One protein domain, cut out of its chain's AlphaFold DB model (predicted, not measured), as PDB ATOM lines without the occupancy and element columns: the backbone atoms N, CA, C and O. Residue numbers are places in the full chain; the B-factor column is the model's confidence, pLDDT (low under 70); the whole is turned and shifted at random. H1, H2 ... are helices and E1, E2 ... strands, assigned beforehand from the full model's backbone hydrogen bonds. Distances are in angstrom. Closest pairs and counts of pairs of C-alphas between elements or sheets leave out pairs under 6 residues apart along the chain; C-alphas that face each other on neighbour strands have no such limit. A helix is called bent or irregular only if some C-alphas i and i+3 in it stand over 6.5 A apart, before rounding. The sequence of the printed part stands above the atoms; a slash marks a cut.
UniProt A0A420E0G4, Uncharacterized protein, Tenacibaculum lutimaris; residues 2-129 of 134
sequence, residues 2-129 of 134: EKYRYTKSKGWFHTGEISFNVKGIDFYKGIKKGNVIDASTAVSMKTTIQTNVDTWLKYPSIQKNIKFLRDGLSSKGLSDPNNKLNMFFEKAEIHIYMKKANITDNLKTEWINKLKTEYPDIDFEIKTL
ATOM      1  N   GLU A   2     -23.560 -26.155 107.807       52.38
ATOM      2  CA  GLU A   2     -24.810 -26.570 107.137       52.38
ATOM      3  C   GLU A   2     -26.092 -25.927 107.708       52.38
ATOM      4  O   GLU A   2     -26.949 -25.460 106.956       52.38
ATOM      5  N   LYS A   3     -26.177 -25.802 109.045       54.38
ATOM      6  CA  LYS A   3     -27.370 -25.318 109.775       54.38
ATOM      7  C   LYS A   3     -27.810 -23.879 109.454       54.38
ATOM      8  O   LYS A   3     -28.933 -23.525 109.795       54.38
ATOM      9  N   TYR A   4     -26.970 -23.052 108.825       59.16
ATOM     10  CA  TYR A   4     -27.298 -21.641 108.554       59.16
ATOM     11  C   TYR A   4     -27.745 -21.380 107.110       59.16
ATOM     12  O   TYR A   4     -28.568 -20.496 106.869       59.16
ATOM     13  N   ARG A   5     -27.233 -22.154 106.145       71.56
ATOM     14  CA  ARG A   5     -27.505 -21.950 104.715       71.56
ATOM     15  C   ARG A   5     -28.559 -22.919 104.182       71.56
ATOM     16  O   ARG A   5     -29.501 -22.491 103.516       71.56
ATOM     17  N   TYR A   6     -28.432 -24.194 104.533       80.69
ATOM     18  CA  TYR A   6     -29.257 -25.282 104.015       80.69
ATOM     19  C   TYR A   6     -30.255 -25.742 105.063       80.69
ATOM     20  O   TYR A   6     -30.125 -26.794 105.682       80.69
ATOM     21  N   THR A   7     -31.252 -24.896 105.301       83.06
ATOM     22  CA  THR A   7     -32.279 -25.161 106.310       83.06
ATOM     23  C   THR A   7     -33.489 -25.863 105.701       83.06
ATOM     24  O   THR A   7     -33.983 -25.460 104.644       83.06
ATOM     25  N   LYS A   8     -34.021 -26.862 106.420       83.56
ATOM     26  CA  LYS A   8     -35.260 -27.570 106.045       83.56
ATOM     27  C   LYS A   8     -36.438 -26.606 105.861       83.56
ATOM     28  O   LYS A   8     -37.205 -26.757 104.919       83.56
ATOM     29  N   SER A   9     -36.525 -25.547 106.676       84.94
ATOM     30  CA  SER A   9     -37.553 -24.499 106.545       84.94
ATOM     31  C   SER A   9     -37.484 -23.713 105.231       84.94
ATOM     32  O   SER A   9     -38.489 -23.155 104.805       84.94
ATOM     33  N   LYS A  10     -36.324 -23.686 104.562       86.81
ATOM     34  CA  LYS A  10     -36.140 -23.091 103.227       86.81
ATOM     35  C   LYS A  10     -36.202 -24.128 102.097       86.81
ATOM     36  O   LYS A  10     -35.843 -23.807 100.964       86.81
ATOM     37  N   GLY A  11     -36.635 -25.355 102.397       89.44
ATOM     38  CA  GLY A  11     -36.779 -26.449 101.435       89.44
ATOM     39  C   GLY A  11     -35.477 -27.173 101.091       89.44
ATOM     40  O   GLY A  11     -35.432 -27.859 100.073       89.44
ATOM     41  N   TRP A  12     -34.423 -27.004 101.894       92.06
ATOM     42  CA  TRP A  12     -33.153 -27.705 101.708       92.06
ATOM     43  C   TRP A  12     -33.081 -28.987 102.529       92.06
ATOM     44  O   TRP A  12     -33.464 -29.016 103.700       92.06
ATOM     45  N   PHE A  13     -32.509 -30.021 101.932       90.25
ATOM     46  CA  PHE A  13     -32.371 -31.346 102.517       90.25
ATOM     47  C   PHE A  13     -30.933 -31.837 102.377       90.25
ATOM     48  O   PHE A  13     -30.264 -31.544 101.384       90.25
ATOM     49  N   HIS A  14     -30.468 -32.582 103.382       88.25
ATOM     50  CA  HIS A  14     -29.142 -33.199 103.406       88.25
ATOM     51  C   HIS A  14     -29.220 -34.596 102.787       88.25
ATOM     52  O   HIS A  14     -30.117 -35.375 103.114       88.25
ATOM     53  N   THR A  15     -28.311 -34.919 101.873       82.38
ATOM     54  CA  THR A  15     -28.293 -36.223 101.185       82.38
ATOM     55  C   THR A  15     -27.711 -37.347 102.042       82.38
ATOM     56  O   THR A  15     -28.062 -38.512 101.838       82.38
ATOM     57  N   GLY A  16     -26.881 -37.014 103.035       73.38
ATOM     58  CA  GLY A  16     -26.325 -37.948 104.014       73.38
ATOM     59  C   GLY A  16     -27.388 -38.619 104.886       73.38
ATOM     60  O   GLY A  16     -27.163 -39.723 105.370       73.38
ATOM     61  N   GLU A  17     -28.573 -38.013 105.015       69.12
ATOM     62  CA  GLU A  17     -29.742 -38.624 105.666       69.12
ATOM     63  C   GLU A  17     -30.462 -39.655 104.765       69.12
ATOM     64  O   GLU A  17     -31.405 -40.305 105.215       69.12
ATOM     65  N   ILE A  18     -30.079 -39.790 103.485       68.56
ATOM     66  CA  ILE A  18     -30.877 -40.497 102.471       68.56
ATOM     67  C   ILE A  18     -30.119 -41.633 101.781       68.56
ATOM     68  O   ILE A  18     -30.673 -42.729 101.692       68.56
ATOM     69  N   SER A  19     -28.920 -41.399 101.229       60.94
ATOM     70  CA  SER A  19     -28.200 -42.472 100.530       60.94
ATOM     71  C   SER A  19     -26.714 -42.218 100.271       60.94
ATOM     72  O   SER A  19     -26.281 -41.094 100.036       60.94
ATOM     73  N   PHE A  20     -25.937 -43.304 100.224       53.41
ATOM     74  CA  PHE A  20     -24.488 -43.288 100.018       53.41
ATOM     75  C   PHE A  20     -24.060 -43.064  98.555       53.41
ATOM     76  O   PHE A  20     -22.942 -42.601  98.353       53.41
ATOM     77  N   ASN A  21     -24.881 -43.345  97.526       54.19
ATOM     78  CA  ASN A  21     -24.444 -43.171  96.125       54.19
ATOM     79  C   ASN A  21     -24.856 -41.834  95.479       54.19
ATOM     80  O   ASN A  21     -24.346 -41.515  94.409       54.19
ATOM     81  N   VAL A  22     -25.636 -40.979  96.155       60.34
ATOM     82  CA  VAL A  22     -25.748 -39.543  95.794       60.34
ATOM     83  C   VAL A  22     -24.560 -38.710  96.310       60.34
ATOM     84  O   VAL A  22     -24.597 -37.490  96.275       60.34
ATOM     85  N   LYS A  23     -23.475 -39.366  96.746       68.75
ATOM     86  CA  LYS A  23     -22.274 -38.818  97.407       68.75
ATOM     87  C   LYS A  23     -21.615 -37.593  96.783       68.75
ATOM     88  O   LYS A  23     -20.821 -36.930  97.444       68.75
ATOM     89  N   GLY A  24     -21.847 -37.339  95.500       81.75
ATOM     90  CA  GLY A  24     -21.353 -36.124  94.866       81.75
ATOM     91  C   GLY A  24     -22.143 -34.873  95.250       81.75
ATOM     92  O   GLY A  24     -21.655 -33.785  94.981       81.75
ATOM     93  N   ILE A  25     -23.314 -35.017  95.869       90.88
ATOM     94  CA  ILE A  25     -24.217 -33.945  96.285       90.88
ATOM     95  C   ILE A  25     -24.333 -34.005  97.803       90.88
ATOM     96  O   ILE A  25     -24.632 -35.063  98.346       90.88
ATOM     97  N   ASP A  26     -24.132 -32.876  98.472       90.62
ATOM     98  CA  ASP A  26     -24.258 -32.734  99.926       90.62
ATOM     99  C   ASP A  26     -25.657 -32.218 100.302       90.62
ATOM    100  O   ASP A  26     -26.251 -32.637 101.299       90.62
ATOM    101  N   PHE A  27     -26.225 -31.349  99.457       92.00
ATOM    102  CA  PHE A  27     -27.540 -30.749  99.663       92.00
ATOM    103  C   PHE A  27     -28.365 -30.713  98.395       92.00
ATOM    104  O   PHE A  27     -27.841 -30.547  97.298       92.00
ATOM    105  N   TYR A  28     -29.679 -30.751  98.557       93.56
ATOM    106  CA  TYR A  28     -30.595 -30.426  97.475       93.56
ATOM    107  C   TYR A  28     -31.766 -29.589  97.968       93.56
ATOM    108  O   TYR A  28     -32.159 -29.665  99.135       93.56
ATOM    109  N   LYS A  29     -32.328 -28.790  97.064       94.94
ATOM    110  CA  LYS A  29     -33.564 -28.045  97.284       94.94
ATOM    111  C   LYS A  29     -34.661 -28.623  96.411       94.94
ATOM    112  O   LYS A  29     -34.568 -28.549  95.185       94.94
ATOM    113  N   GLY A  30     -35.705 -29.169  97.018       93.12
ATOM    114  CA  GLY A  30     -36.783 -29.811  96.272       93.12
ATOM    115  C   GLY A  30     -37.622 -30.731  97.133       93.12
ATOM    116  O   GLY A  30     -37.827 -30.459  98.313       93.12
ATOM    117  N   ILE A  31     -38.113 -31.811  96.537       91.44
ATOM    118  CA  ILE A  31     -39.014 -32.755  97.197       91.44
ATOM    119  C   ILE A  31     -38.567 -34.196  96.962       91.44
ATOM    120  O   ILE A  31     -38.050 -34.542  95.902       91.44
ATOM    121  N   LYS A  32     -38.806 -35.051  97.958       90.31
ATOM    122  CA  LYS A  32     -38.637 -36.502  97.851       90.31
ATOM    123  C   LYS A  32     -40.009 -37.169  97.847       90.31
ATOM    124  O   LYS A  32     -40.796 -36.963  98.770       90.31
ATOM    125  N   LYS A  33     -40.281 -37.994  96.837       90.12
ATOM    126  CA  LYS A  33     -41.502 -38.799  96.696       90.12
ATOM    127  C   LYS A  33     -41.112 -40.269  96.583       90.12
ATOM    128  O   LYS A  33     -40.706 -40.739  95.524       90.12
ATOM    129  N   GLY A  34     -41.197 -41.000  97.694       88.81
ATOM    130  CA  GLY A  34     -40.733 -42.388  97.752       88.81
ATOM    131  C   GLY A  34     -39.247 -42.495  97.396       88.81
ATOM    132  O   GLY A  34     -38.405 -41.912  98.081       88.81
ATOM    133  N   ASN A  35     -38.943 -43.204  96.307       89.50
ATOM    134  CA  ASN A  35     -37.580 -43.427  95.810       89.50
ATOM    135  C   ASN A  35     -37.165 -42.447  94.700       89.50
ATOM    136  O   ASN A  35     -36.206 -42.710  93.981       89.50
ATOM    137  N   VAL A  36     -37.874 -41.329  94.541       91.62
ATOM    138  CA  VAL A  36     -37.516 -40.278  93.585       91.62
ATOM    139  C   VAL A  36     -37.283 -38.961  94.321       91.62
ATOM    140  O   VAL A  36     -38.058 -38.591  95.206       91.62
ATOM    141  N   ILE A  37     -36.204 -38.265  93.969       92.62
ATOM    142  CA  ILE A  37     -35.919 -36.887  94.372       92.62
ATOM    143  C   ILE A  37     -36.029 -36.006  93.132       92.62
ATOM    144  O   ILE A  37     -35.258 -36.182  92.191       92.62
ATOM    145  N   ASP A  38     -36.936 -35.034  93.187       94.00
ATOM    146  CA  ASP A  38     -37.066 -33.975  92.190       94.00
ATOM    147  C   ASP A  38     -36.544 -32.678  92.815       94.00
ATOM    148  O   ASP A  38     -37.176 -32.093  93.707       94.00
ATOM    149  N   ALA A  39     -35.354 -32.253  92.399       94.75
ATOM    150  CA  ALA A  39     -34.672 -31.099  92.964       94.75
ATOM    151  C   ALA A  39     -34.577 -29.933  91.972       94.75
ATOM    152  O   ALA A  39     -34.106 -30.052  90.853       94.75
ATOM    153  N   SER A  40     -34.938 -28.741  92.428       96.69
ATOM    154  CA  SER A  40     -34.631 -27.502  91.702       96.69
ATOM    155  C   SER A  40     -33.127 -27.201  91.685       96.69
ATOM    156  O   SER A  40     -32.619 -26.524  90.795       96.69
ATOM    157  N   THR A  41     -32.388 -27.671  92.693       96.12
ATOM    158  CA  THR A  41     -30.953 -27.401  92.837       96.12
ATOM    159  C   THR A  41     -30.280 -28.520  93.616       96.12
ATOM    160  O   THR A  41     -30.783 -28.919  94.668       96.12
ATOM    161  N   ALA A  42     -29.135 -28.985  93.129       95.06
ATOM    162  CA  ALA A  42     -28.226 -29.888  93.818       95.06
ATOM    163  C   ALA A  42     -26.888 -29.184  94.071       95.06
ATOM    164  O   ALA A  42     -26.309 -28.598  93.163       95.06
ATOM    165  N   VAL A  43     -26.388 -29.250  95.304       94.81
ATOM    166  CA  VAL A  43     -25.156 -28.582  95.730       94.81
ATOM    167  C   VAL A  43     -24.133 -29.617  96.178       94.81
ATOM    168  O   VAL A  43     -24.410 -30.425  97.067       94.81
ATOM    169  N   SER A  44     -22.923 -29.530  95.627       94.25
ATOM    170  CA  SER A  44     -21.732 -30.163  96.189       94.25
ATOM    171  C   SER A  44     -20.875 -29.142  96.923       94.25
ATOM    172  O   SER A  44     -20.515 -28.099  96.382       94.25
ATOM    173  N   MET A  45     -20.504 -29.448  98.156       92.31
ATOM    174  CA  MET A  45     -19.572 -28.667  98.947       92.31
ATOM    175  C   MET A  45     -18.166 -29.248  98.809       92.31
ATOM    176  O   MET A  45     -17.930 -30.448  98.958       92.31
ATOM    177  N   LYS A  46     -17.196 -28.375  98.546       92.12
ATOM    178  CA  LYS A  46     -15.772 -28.712  98.503       92.12
ATOM    179  C   LYS A  46     -15.009 -27.775  99.410       92.12
ATOM    180  O   LYS A  46     -15.279 -26.585  99.444       92.12
ATOM    181  N   THR A  47     -14.028 -28.310 100.121       91.75
ATOM    182  CA  THR A  47     -13.059 -27.498 100.860       91.75
ATOM    183  C   THR A  47     -11.704 -27.632 100.184       91.75
ATOM    184  O   THR A  47     -11.353 -28.719  99.724       91.75
ATOM    185  N   THR A  48     -10.940 -26.547 100.104       92.44
ATOM    186  CA  THR A  48      -9.589 -26.579  99.540       92.44
ATOM    187  C   THR A  48      -8.666 -25.573 100.217       92.44
ATOM    188  O   THR A  48      -9.100 -24.536 100.716       92.44
ATOM    189  N   ILE A  49      -7.374 -25.898 100.226       91.69
ATOM    190  CA  ILE A  49      -6.292 -24.969 100.579       91.69
ATOM    191  C   ILE A  49      -5.569 -24.425  99.342       91.69
ATOM    192  O   ILE A  49      -4.749 -23.525  99.480       91.69
ATOM    193  N   GLN A  50      -5.847 -24.980  98.156       94.19
ATOM    194  CA  GLN A  50      -5.220 -24.561  96.906       94.19
ATOM    195  C   GLN A  50      -5.666 -23.154  96.532       94.19
ATOM    196  O   GLN A  50      -6.857 -22.858  96.562       94.19
ATOM    197  N   THR A  51      -4.707 -22.323  96.137       93.31
ATOM    198  CA  THR A  51      -4.945 -20.959  95.646       93.31
ATOM    199  C   THR A  51      -4.906 -20.869  94.122       93.31
ATOM    200  O   THR A  51      -5.401 -19.906  93.547       93.31
ATOM    201  N   ASN A  52      -4.385 -21.900  93.450       94.62
ATOM    202  CA  ASN A  52      -4.377 -22.014  91.997       94.62
ATOM    203  C   ASN A  52      -5.480 -22.979  91.521       94.62
ATOM    204  O   ASN A  52      -5.509 -24.152  91.909       94.62
ATOM    205  N   VAL A  53      -6.377 -22.476  90.670       95.88
ATOM    206  CA  VAL A  53      -7.544 -23.212  90.161       95.88
ATOM    207  C   VAL A  53      -7.159 -24.357  89.218       95.88
ATOM    208  O   VAL A  53      -7.756 -25.427  89.309       95.88
ATOM    209  N   ASP A  54      -6.125 -24.202  88.385       97.00
ATOM    210  CA  ASP A  54      -5.635 -25.279  87.509       97.00
ATOM    211  C   ASP A  54      -5.118 -26.471  88.315       97.00
ATOM    212  O   ASP A  54      -5.388 -27.627  87.991       97.00
ATOM    213  N   THR A  55      -4.383 -26.204  89.394       96.56
ATOM    214  CA  THR A  55      -3.913 -27.249  90.309       96.56
ATOM    215  C   THR A  55      -5.083 -27.937  91.003       96.56
ATOM    216  O   THR A  55      -5.091 -29.162  91.115       96.56
ATOM    217  N   TRP A  56      -6.096 -27.179  91.431       96.62
ATOM    218  CA  TRP A  56      -7.282 -27.742  92.074       96.62
ATOM    219  C   TRP A  56      -8.096 -28.638  91.125       96.62
ATOM    220  O   TRP A  56      -8.499 -29.737  91.512       96.62
ATOM    221  N   LEU A  57      -8.268 -28.228  89.865       97.00
ATOM    222  CA  LEU A  57      -8.992 -28.991  88.840       97.00
ATOM    223  C   LEU A  57      -8.280 -30.282  88.411       97.00
ATOM    224  O   LEU A  57      -8.924 -31.196  87.895       97.00
ATOM    225  N   LYS A  58      -6.970 -30.404  88.655       96.69
ATOM    226  CA  LYS A  58      -6.213 -31.643  88.402       96.69
ATOM    227  C   LYS A  58      -6.503 -32.745  89.417       96.69
ATOM    228  O   LYS A  58      -6.131 -33.893  89.181       96.69
ATOM    229  N   TYR A  59      -7.143 -32.441  90.547       95.50
ATOM    230  CA  TYR A  59      -7.442 -33.460  91.546       95.50
ATOM    231  C   TYR A  59      -8.487 -34.460  91.034       95.50
ATOM    232  O   TYR A  59      -9.610 -34.060  90.709       95.50
ATOM    233  N   PRO A  60      -8.190 -35.779  91.039       94.69
ATOM    234  CA  PRO A  60      -9.114 -36.784  90.514       94.69
ATOM    235  C   PRO A  60     -10.480 -36.781  91.205       94.69
ATOM    236  O   PRO A  60     -11.495 -37.082  90.585       94.69
ATOM    237  N   SER A  61     -10.525 -36.441  92.496       91.38
ATOM    238  CA  SER A  61     -11.771 -36.317  93.256       91.38
ATOM    239  C   SER A  61     -12.654 -35.170  92.758       91.38
ATOM    240  O   SER A  61     -13.875 -35.320  92.723       91.38
ATOM    241  N   ILE A  62     -12.051 -34.056  92.337       94.94
ATOM    242  CA  ILE A  62     -12.757 -32.893  91.791       94.94
ATOM    243  C   ILE A  62     -13.280 -33.209  90.395       94.94
ATOM    244  O   ILE A  62     -14.470 -33.046  90.145       94.94
ATOM    245  N   GLN A  63     -12.443 -33.782  89.528       95.31
ATOM    246  CA  GLN A  63     -12.855 -34.194  88.182       95.31
ATOM    247  C   GLN A  63     -14.008 -35.203  88.218       95.31
ATOM    248  O   GLN A  63     -14.998 -35.054  87.502       95.31
ATOM    249  N   LYS A  64     -13.919 -36.208  89.101       93.44
ATOM    250  CA  LYS A  64     -15.000 -37.183  89.311       93.44
ATOM    251  C   LYS A  64     -16.281 -36.518  89.813       93.44
ATOM    252  O   LYS A  64     -17.355 -36.898  89.366       93.44
ATOM    253  N   ASN A  65     -16.185 -35.541  90.719       93.31
ATOM    254  CA  ASN A  65     -17.354 -34.833  91.235       93.31
ATOM    255  C   ASN A  65     -18.025 -33.953  90.175       93.31
ATOM    256  O   ASN A  65     -19.241 -34.018  90.040       93.31
ATOM    257  N   ILE A  66     -17.247 -33.204  89.390       95.31
ATOM    258  CA  ILE A  66     -17.764 -32.410  88.269       95.31
ATOM    259  C   ILE A  66     -18.470 -33.329  87.273       95.31
ATOM    260  O   ILE A  66     -19.633 -33.104  86.956       95.31
ATOM    261  N   LYS A  67     -17.814 -34.415  86.841       93.69
ATOM    262  CA  LYS A  67     -18.430 -35.400  85.942       93.69
ATOM    263  C   LYS A  67     -19.740 -35.947  86.515       93.69
ATOM    264  O   LYS A  67     -20.734 -35.991  85.805       93.69
ATOM    265  N   PHE A  68     -19.750 -36.317  87.794       92.00
ATOM    266  CA  PHE A  68     -20.942 -36.822  88.472       92.00
ATOM    267  C   PHE A  68     -22.107 -35.822  88.441       92.00
ATOM    268  O   PHE A  68     -23.230 -36.208  88.136       92.00
ATOM    269  N   LEU A  69     -21.854 -34.539  88.722       94.12
ATOM    270  CA  LEU A  69     -22.898 -33.511  88.676       94.12
ATOM    271  C   LEU A  69     -23.429 -33.300  87.255       94.12
ATOM    272  O   LEU A  69     -24.639 -33.226  87.070       94.12
ATOM    273  N   ARG A  70     -22.546 -33.278  86.249       93.69
ATOM    274  CA  ARG A  70     -22.940 -33.144  84.837       93.69
ATOM    275  C   ARG A  70     -23.755 -34.334  84.344       93.69
ATOM    276  O   ARG A  70     -24.764 -34.144  83.673       93.69
ATOM    277  N   ASP A  71     -23.363 -35.551  84.718       90.88
ATOM    278  CA  ASP A  71     -24.127 -36.763  84.407       90.88
ATOM    279  C   ASP A  71     -25.550 -36.668  85.003       90.88
ATOM    280  O   ASP A  71     -26.527 -37.054  84.355       90.88
ATOM    281  N   GLY A  72     -25.683 -36.086  86.199       90.62
ATOM    282  CA  GLY A  72     -26.967 -35.881  86.872       90.62
ATOM    283  C   GLY A  72     -27.851 -34.764  86.306       90.62
ATOM    284  O   GLY A  72     -29.064 -34.837  86.486       90.62
ATOM    285  N   LEU A  73     -27.283 -33.794  85.577       93.81
ATOM    286  CA  LEU A  73     -28.043 -32.791  84.807       93.81
ATOM    287  C   LEU A  73     -28.711 -33.386  83.557       93.81
ATOM    288  O   LEU A  73     -29.520 -32.726  82.904       93.81
ATOM    289  N   SER A  74     -28.369 -34.620  83.183       89.62
ATOM    290  CA  SER A  74     -29.018 -35.296  82.064       89.62
ATOM    291  C   SER A  74     -30.452 -35.717  82.407       89.62
ATOM    292  O   SER A  74     -30.812 -35.916  83.565       89.62
ATOM    293  N   SER A  75     -31.266 -35.976  81.382       86.88
ATOM    294  CA  SER A  75     -32.629 -36.503  81.556       86.88
ATOM    295  C   SER A  75     -32.690 -37.883  82.224       86.88
ATOM    296  O   SER A  75     -33.760 -38.305  82.657       86.88
ATOM    297  N   LYS A  76     -31.559 -38.596  82.320       87.00
ATOM    298  CA  LYS A  76     -31.459 -39.868  83.048       87.00
ATOM    299  C   LYS A  76     -31.355 -39.667  84.562       87.00
ATOM    300  O   LYS A  76     -31.633 -40.612  85.298       87.00
ATOM    301  N   GLY A  77     -30.972 -38.471  85.011       88.31
ATOM    302  CA  GLY A  77     -30.688 -38.184  86.411       88.31
ATOM    303  C   GLY A  77     -29.557 -39.049  86.972       88.31
ATOM    304  O   GLY A  77     -28.761 -39.654  86.249       88.31
ATOM    305  N   LEU A  78     -29.496 -39.117  88.296       89.50
ATOM    306  CA  LEU A  78     -28.608 -39.994  89.045       89.50
ATOM    307  C   LEU A  78     -29.404 -41.157  89.613       89.50
ATOM    308  O   LEU A  78     -30.443 -40.946  90.231       89.50
ATOM    309  N   SER A  79     -28.884 -42.370  89.467       85.62
ATOM    310  CA  SER A  79     -29.477 -43.555  90.076       85.62
ATOM    311  C   SER A  79     -28.533 -44.141  91.113       85.62
ATOM    312  O   SER A  79     -27.361 -44.397  90.832       85.62
ATOM    313  N   ASP A  80     -29.048 -44.356  92.318       77.19
ATOM    314  CA  ASP A  80     -28.407 -45.162  93.338       77.19
ATOM    315  C   ASP A  80     -28.813 -46.634  93.137       77.19
ATOM    316  O   ASP A  80     -29.954 -46.998  93.452       77.19
ATOM    317  N   PRO A  81     -27.904 -47.504  92.665       67.19
ATOM    318  CA  PRO A  81     -28.234 -48.901  92.394       67.19
ATOM    319  C   PRO A  81     -28.553 -49.704  93.664       67.19
ATOM    320  O   PRO A  81     -29.261 -50.703  93.579       67.19
ATOM    321  N   ASN A  82     -28.079 -49.269  94.838       69.44
ATOM    322  CA  ASN A  82     -28.266 -49.993  96.097       69.44
ATOM    323  C   ASN A  82     -29.646 -49.719  96.709       69.44
ATOM    324  O   ASN A  82     -30.270 -50.628  97.245       69.44
ATOM    325  N   ASN A  83     -30.136 -48.481  96.596       66.00
ATOM    326  CA  ASN A  83     -31.399 -48.052  97.210       66.00
ATOM    327  C   ASN A  83     -32.522 -47.779  96.198       66.00
ATOM    328  O   ASN A  83     -33.599 -47.326  96.587       66.00
ATOM    329  N   LYS A  84     -32.282 -48.034  94.901       77.69
ATOM    330  CA  LYS A  84     -33.189 -47.697  93.784       77.69
ATOM    331  C   LYS A  84     -33.655 -46.234  93.817       77.69
ATOM    332  O   LYS A  84     -34.755 -45.927  93.358       77.69
ATOM    333  N   LEU A  85     -32.846 -45.350  94.401       86.19
ATOM    334  CA  LEU A  85     -33.147 -43.930  94.516       86.19
ATOM    335  C   LEU A  85     -32.760 -43.257  93.207       86.19
ATOM    336  O   LEU A  85     -31.595 -43.308  92.825       86.19
ATOM    337  N   ASN A  86     -33.711 -42.602  92.557       90.19
ATOM    338  CA  ASN A  86     -33.432 -41.757  91.406       90.19
ATOM    339  C   ASN A  86     -33.494 -40.294  91.829       90.19
ATOM    340  O   ASN A  86     -34.418 -39.884  92.528       90.19
ATOM    341  N   MET A  87     -32.507 -39.510  91.422       91.88
ATOM    342  CA  MET A  87     -32.444 -38.086  91.691       91.88
ATOM    343  C   MET A  87     -32.324 -37.323  90.380       91.88
ATOM    344  O   MET A  87     -31.395 -37.546  89.609       91.88
ATOM    345  N   PHE A  88     -33.240 -36.390  90.176       94.06
ATOM    346  CA  PHE A  88     -33.235 -35.449  89.069       94.06
ATOM    347  C   PHE A  88     -33.020 -34.051  89.627       94.06
ATOM    348  O   PHE A  88     -33.569 -33.711  90.681       94.06
ATOM    349  N   PHE A  89     -32.218 -33.242  88.940       95.06
ATOM    350  CA  PHE A  89     -32.083 -31.841  89.297       95.06
ATOM    351  C   PHE A  89     -31.910 -30.923  88.100       95.06
ATOM    352  O   PHE A  89     -31.240 -31.259  87.132       95.06
ATOM    353  N   GLU A  90     -32.508 -29.740  88.208       96.06
ATOM    354  CA  GLU A  90     -32.469 -28.716  87.159       96.06
ATOM    355  C   GLU A  90     -31.150 -27.935  87.155       96.06
ATOM    356  O   GLU A  90     -30.712 -27.460  86.110       96.06
ATOM    357  N   LYS A  91     -30.525 -27.778  88.330       96.75
ATOM    358  CA  LYS A  91     -29.297 -26.997  88.515       96.75
ATOM    359  C   LYS A  91     -28.293 -27.728  89.386       96.75
ATOM    360  O   LYS A  91     -28.668 -28.311  90.407       96.75
ATOM    361  N   ALA A  92     -27.022 -27.632  89.010       96.81
ATOM    362  CA  ALA A  92     -25.892 -28.113  89.788       96.81
ATOM    363  C   ALA A  92     -25.053 -26.932  90.268       96.81
ATOM    364  O   ALA A  92     -24.689 -26.068  89.472       96.81
ATOM    365  N   GLU A  93     -24.693 -26.933  91.548       97.44
ATOM    366  CA  GLU A  93     -23.795 -25.937  92.119       97.44
ATOM    367  C   GLU A  93     -22.614 -26.609  92.829       97.44
ATOM    368  O   GLU A  93     -22.785 -27.590  93.558       97.44
ATOM    369  N   ILE A  94     -21.414 -26.051  92.671       96.50
ATOM    370  CA  ILE A  94     -20.247 -26.402  93.485       96.50
ATOM    371  C   ILE A  94     -19.880 -25.211  94.362       96.50
ATOM    372  O   ILE A  94     -19.512 -24.137  93.884       96.50
ATOM    373  N   HIS A  95     -19.954 -25.409  95.674       95.19
ATOM    374  CA  HIS A  95     -19.580 -24.398  96.656       95.19
ATOM    375  C   HIS A  95     -18.229 -24.733  97.254       95.19
ATOM    376  O   HIS A  95     -18.066 -25.741  97.944       95.19
ATOM    377  N   ILE A  96     -17.266 -23.865  96.986       94.69
ATOM    378  CA  ILE A  96     -15.867 -24.019  97.344       94.69
ATOM    379  C   ILE A  96     -15.596 -23.172  98.585       94.69
ATOM    380  O   ILE A  96     -15.758 -21.953  98.580       94.69
ATOM    381  N   TYR A  97     -15.161 -23.828  99.651       92.06
ATOM    382  CA  TYR A  97     -14.810 -23.202 100.914       92.06
ATOM    383  C   TYR A  97     -13.293 -23.185 101.083       92.06
ATOM    384  O   TYR A  97     -12.618 -24.207 100.925       92.06
ATOM    385  N   MET A  98     -12.762 -22.014 101.416       91.62
ATOM    386  CA  MET A  98     -11.337 -21.782 101.648       91.62
ATOM    387  C   MET A  98     -11.136 -21.084 102.991       91.62
ATOM    388  O   MET A  98     -12.044 -20.430 103.494       91.62
ATOM    389  N   LYS A  99      -9.942 -21.186 103.579       89.50
ATOM    390  CA  LYS A  99      -9.591 -20.326 104.720       89.50
ATOM    391  C   LYS A  99      -9.552 -18.868 104.268       89.50
ATOM    392  O   LYS A  99      -9.071 -18.590 103.170       89.50
ATOM    393  N   LYS A 100      -9.963 -17.939 105.128       87.19
ATOM    394  CA  LYS A 100      -9.954 -16.496 104.844       87.19
ATOM    395  C   LYS A 100      -8.570 -15.989 104.435       87.19
ATOM    396  O   LYS A 100      -8.470 -15.173 103.531       87.19
ATOM    397  N   ALA A 101      -7.508 -16.531 105.032       86.88
ATOM    398  CA  ALA A 101      -6.124 -16.206 104.673       86.88
ATOM    399  C   ALA A 101      -5.756 -16.551 103.214       86.88
ATOM    400  O   ALA A 101      -4.790 -16.009 102.687       86.88
ATOM    401  N   ASN A 102      -6.521 -17.434 102.566       84.44
ATOM    402  CA  ASN A 102      -6.265 -17.915 101.211       84.44
ATOM    403  C   ASN A 102      -7.213 -17.297 100.170       84.44
ATOM    404  O   ASN A 102      -7.099 -17.643  98.995       84.44
ATOM    405  N   ILE A 103      -8.153 -16.426 100.567       87.44
ATOM    406  CA  ILE A 103      -9.091 -15.782  99.643       87.44
ATOM    407  C   ILE A 103      -8.707 -14.314  99.435       87.44
ATOM    408  O   ILE A 103      -8.511 -13.556 100.381       87.44
ATOM    409  N   THR A 104      -8.640 -13.904  98.175       90.00
ATOM    410  CA  THR A 104      -8.596 -12.497  97.770       90.00
ATOM    411  C   THR A 104      -9.673 -12.273  96.714       90.00
ATOM    412  O   THR A 104     -10.099 -13.223  96.051       90.00
ATOM    413  N   ASP A 105     -10.115 -11.029  96.530       90.56
ATOM    414  CA  ASP A 105     -11.123 -10.715  95.508       90.56
ATOM    415  C   ASP A 105     -10.625 -11.041  94.092       90.56
ATOM    416  O   ASP A 105     -11.383 -11.558  93.265       90.56
ATOM    417  N   ASN A 106      -9.326 -10.839  93.840       93.12
ATOM    418  CA  ASN A 106      -8.683 -11.212  92.579       93.12
ATOM    419  C   ASN A 106      -8.723 -12.726  92.354       93.12
ATOM    420  O   ASN A 106      -9.168 -13.166  91.298       93.12
ATOM    421  N   LEU A 107      -8.341 -13.523  93.360       93.56
ATOM    422  CA  LEU A 107      -8.385 -14.984  93.275       93.56
ATOM    423  C   LEU A 107      -9.812 -15.478  93.027       93.56
ATOM    424  O   LEU A 107     -10.037 -16.325  92.167       93.56
ATOM    425  N   LYS A 108     -10.793 -14.924  93.748       93.88
ATOM    426  CA  LYS A 108     -12.200 -15.291  93.575       93.88
ATOM    427  C   LYS A 108     -12.681 -15.007  92.153       93.88
ATOM    428  O   LYS A 108     -13.350 -15.849  91.559       93.88
ATOM    429  N   THR A 109     -12.331 -13.842  91.616       95.00
ATOM    430  CA  THR A 109     -12.699 -13.439  90.254       95.00
ATOM    431  C   THR A 109     -12.047 -14.348  89.214       95.00
ATOM    432  O   THR A 109     -12.739 -14.866  88.339       95.00
ATOM    433  N   GLU A 110     -10.744 -14.606  89.343       95.75
ATOM    434  CA  GLU A 110      -9.988 -15.502  88.462       95.75
ATOM    435  C   GLU A 110     -10.596 -16.909  88.431       95.75
ATOM    436  O   GLU A 110     -10.906 -17.438  87.360       95.75
ATOM    437  N   TRP A 111     -10.838 -17.490  89.608       97.44
ATOM    438  CA  TRP A 111     -11.415 -18.824  89.727       97.44
ATOM    439  C   TRP A 111     -12.816 -18.893  89.121       97.44
ATOM    440  O   TRP A 111     -13.082 -19.791  88.327       97.44
ATOM    441  N   ILE A 112     -13.715 -17.962  89.463       96.81
ATOM    442  CA  ILE A 112     -15.088 -17.972  88.941       96.81
ATOM    443  C   ILE A 112     -15.099 -17.826  87.418       96.81
ATOM    444  O   ILE A 112     -15.830 -18.561  86.754       96.81
ATOM    445  N   ASN A 113     -14.279 -16.934  86.857       96.94
ATOM    446  CA  ASN A 113     -14.203 -16.743  85.408       96.94
ATOM    447  C   ASN A 113     -13.747 -18.018  84.700       96.94
ATOM    448  O   ASN A 113     -14.377 -18.446  83.731       96.94
ATOM    449  N   LYS A 114     -12.693 -18.663  85.207       97.31
ATOM    450  CA  LYS A 114     -12.199 -19.910  84.626       97.31
ATOM    451  C   LYS A 114     -13.215 -21.043  84.761       97.31
ATOM    452  O   LYS A 114     -13.525 -21.696  83.771       97.31
ATOM    453  N   LEU A 115     -13.767 -21.252  85.957       97.62
ATOM    454  CA  LEU A 115     -14.713 -22.338  86.225       97.62
ATOM    455  C   LEU A 115     -15.975 -22.218  85.364       97.62
ATOM    456  O   LEU A 115     -16.398 -23.209  84.780       97.62
ATOM    457  N   LYS A 116     -16.523 -21.006  85.206       96.38
ATOM    458  CA  LYS A 116     -17.665 -20.751  84.311       96.38
ATOM    459  C   LYS A 116     -17.327 -20.919  82.831       96.38
ATOM    460  O   LYS A 116     -18.211 -21.233  82.045       96.38
ATOM    461  N   THR A 117     -16.069 -20.703  82.450       97.31
ATOM    462  CA  THR A 117     -15.609 -20.919  81.070       97.31
ATOM    463  C   THR A 117     -15.485 -22.411  80.760       97.31
ATOM    464  O   THR A 117     -15.917 -22.853  79.700       97.31
ATOM    465  N   GLU A 118     -14.919 -23.201  81.675       97.06
ATOM    466  CA  GLU A 118     -14.708 -24.641  81.465       97.06
ATOM    467  C   GLU A 118     -15.965 -25.486  81.719       97.06
ATOM    468  O   GLU A 118     -16.162 -26.511  81.062       97.06
ATOM    469  N   TYR A 119     -16.820 -25.058  82.650       96.94
ATOM    470  CA  TYR A 119     -18.009 -25.790  83.094       96.94
ATOM    471  C   TYR A 119     -19.233 -24.858  83.169       96.94
ATOM    472  O   TYR A 119     -19.741 -24.591  84.258       96.94
ATOM    473  N   PRO A 120     -19.716 -24.333  82.027       96.62
ATOM    474  CA  PRO A 120     -20.812 -23.359  81.991       96.62
ATOM    475  C   PRO A 120     -22.167 -23.917  82.460       96.62
ATOM    476  O   PRO A 120     -23.097 -23.154  82.696       96.62
ATOM    477  N   ASP A 121     -22.292 -25.238  82.568       95.94
ATOM    478  CA  ASP A 121     -23.470 -25.960  83.048       95.94
ATOM    479  C   ASP A 121     -23.520 -26.115  84.579       95.94
ATOM    480  O   ASP A 121     -24.522 -26.590  85.115       95.94
ATOM    481  N   ILE A 122     -22.463 -25.709  85.291       97.12
ATOM    482  CA  ILE A 122     -22.384 -25.742  86.752       97.12
ATOM    483  C   ILE A 122     -22.213 -24.319  87.284       97.12
ATOM    484  O   ILE A 122     -21.334 -23.573  86.853       97.12
ATOM    485  N   ASP A 123     -23.004 -23.962  88.292       97.56
ATOM    486  CA  ASP A 123     -22.809 -22.719  89.031       97.56
ATOM    487  C   ASP A 123     -21.747 -22.896  90.123       97.56
ATOM    488  O   ASP A 123     -21.699 -23.894  90.844       97.56
ATOM    489  N   PHE A 124     -20.883 -21.896  90.281       96.88
ATOM    490  CA  PHE A 124     -19.799 -21.930  91.259       96.88
ATOM    491  C   PHE A 124     -19.922 -20.786  92.252       96.88
ATOM    492  O   PHE A 124     -20.156 -19.634  91.885       96.88
ATOM    493  N   GLU A 125     -19.667 -21.096  93.519       94.62
ATOM    494  CA  GLU A 125     -19.501 -20.095  94.563       94.62
ATOM    495  C   GLU A 125     -18.229 -20.355  95.359       94.62
ATOM    496  O   GLU A 125     -17.932 -21.494  95.707       94.62
ATOM    497  N   ILE A 126     -17.512 -19.286  95.712       92.94
ATOM    498  CA  ILE A 126     -16.330 -19.359  96.577       92.94
ATOM    499  C   ILE A 126     -16.584 -18.530  97.829       92.94
ATOM    500  O   ILE A 126     -16.961 -17.352  97.738       92.94
ATOM    501  N   LYS A 127     -16.391 -19.158  98.990       88.38
ATOM    502  CA  LYS A 127     -16.650 -18.578 100.312       88.38
ATOM    503  C   LYS A 127     -15.539 -18.886 101.297       88.38
ATOM    504  O   LYS A 127     -14.761 -19.821 101.097       88.38
ATOM    505  N   THR A 128     -15.494 -18.118 102.381       87.69
ATOM    506  CA  THR A 128     -14.592 -18.438 103.486       87.69
ATOM    507  C   THR A 128     -15.225 -19.466 104.417       87.69
ATOM    508  O   THR A 128     -16.448 -19.530 104.555       87.69
ATOM    509  N   LEU A 129     -14.403 -20.305 105.043       82.12
ATOM    510  CA  LEU A 129     -14.845 -21.230 106.089       82.12
ATOM    511  C   LEU A 129     -15.329 -20.453 107.321       82.12
ATOM    512  O   LEU A 129     -16.306 -20.836 107.962       82.12
TER     513      LEU A 129
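AT A GLANCE: This is residues 2 to 129 of the 134 residues of an uncharacterized protein of Tenacibaculum lutimaris (UniProt A0A420E0G4). One long, strongly twisted sheet makes the body, its two ends joined by the bent strand E3: E1, E2, E4 and E5 make one end, E6 and E7 the other. H3 packs on the sheet and H4 covers E7, while short H1 and H2 lie off it. The printed part has 128 residues, with four named helices and seven named strands in the order H1 E1 E2 E3 H2 H3 E4 E5 E6 H4 E7. The sheet is branched and mixed, and the class is mixed, helices and strands. The whole is compact, with a radius of gyration of the C-alphas of 14.9 A, yet elongated, spanning 45 by 28 by 21 A.

HOW THE PARTS SIT: Start at H1, residues 2 to 5, which only just is not on the sheet, with 4 pairs of C-alphas within 10 A. Next come E1, residues 12 to 14, E2, residues 27 to 33, and E3, residues 36 to 47, a meander, each strand the antiparallel neighbour of the one before; look at N 13 and O 28, 2.8 A apart, and N 29 and O 41, 2.9 A. E3 bends by 83 degrees at residue 40. H2, residues 53 to 57, is not on the sheet; H3, residues 60 to 72, is on it, and the closest C-alphas of H3 and E6, residues 92 to 98, are those of Leu 69 and Ala 92, 6.3 A apart. E4, residues 78 to 80, and E5, residues 85 to 89, form an antiparallel hairpin, with N 78 and O 87 at 2.8 A. On the other side of E3 from E2, E5 is parallel to it, N 37 and O 86 at 2.8 A, and so is E6, N 44 and O 93 at 2.8 A. E6, H4, residues 105 to 118, and E7, residues 122 to 128, are a strand-helix-strand unit, two parallel neighbour strands with a helix between, its crossover right-handed; N 94 and O 123 are 2.8 A apart. H4 lies over E7 at a height over the sheet of 7.8 A, along the strands at 18 degrees on the local plane; their closest C-alphas are Lys 108 and Ile 126, 6.5 A. In H2, H3 and H4 every O i to N i+4 pair is within hydrogen-bond range; H1 is too short for one.

IN THESE COORDINATES: Find C-alpha 2 at (-24.810, -26.570, 107.137), where H1 begins. E3 runs 28.5 A from C-alpha 36 at (-37.516, -40.278, 93.585). H3 is 18.2 A long, E6 19.8 A and H4 20.1 A. E7 runs 19.9 A to C-alpha 128 at (-14.592, -18.438, 103.486).

THE WHOLE: The C-alphas of Gly 34 and Asn 106 are the two farthest apart, 45.0 A. The printed part has no cut; the link E1 to E2 is long, 12 residues. Look for pLDDT under 70 at residues 2 to 4, 17 to 23 and 81 to 83; the mean of the printed part is 88.7.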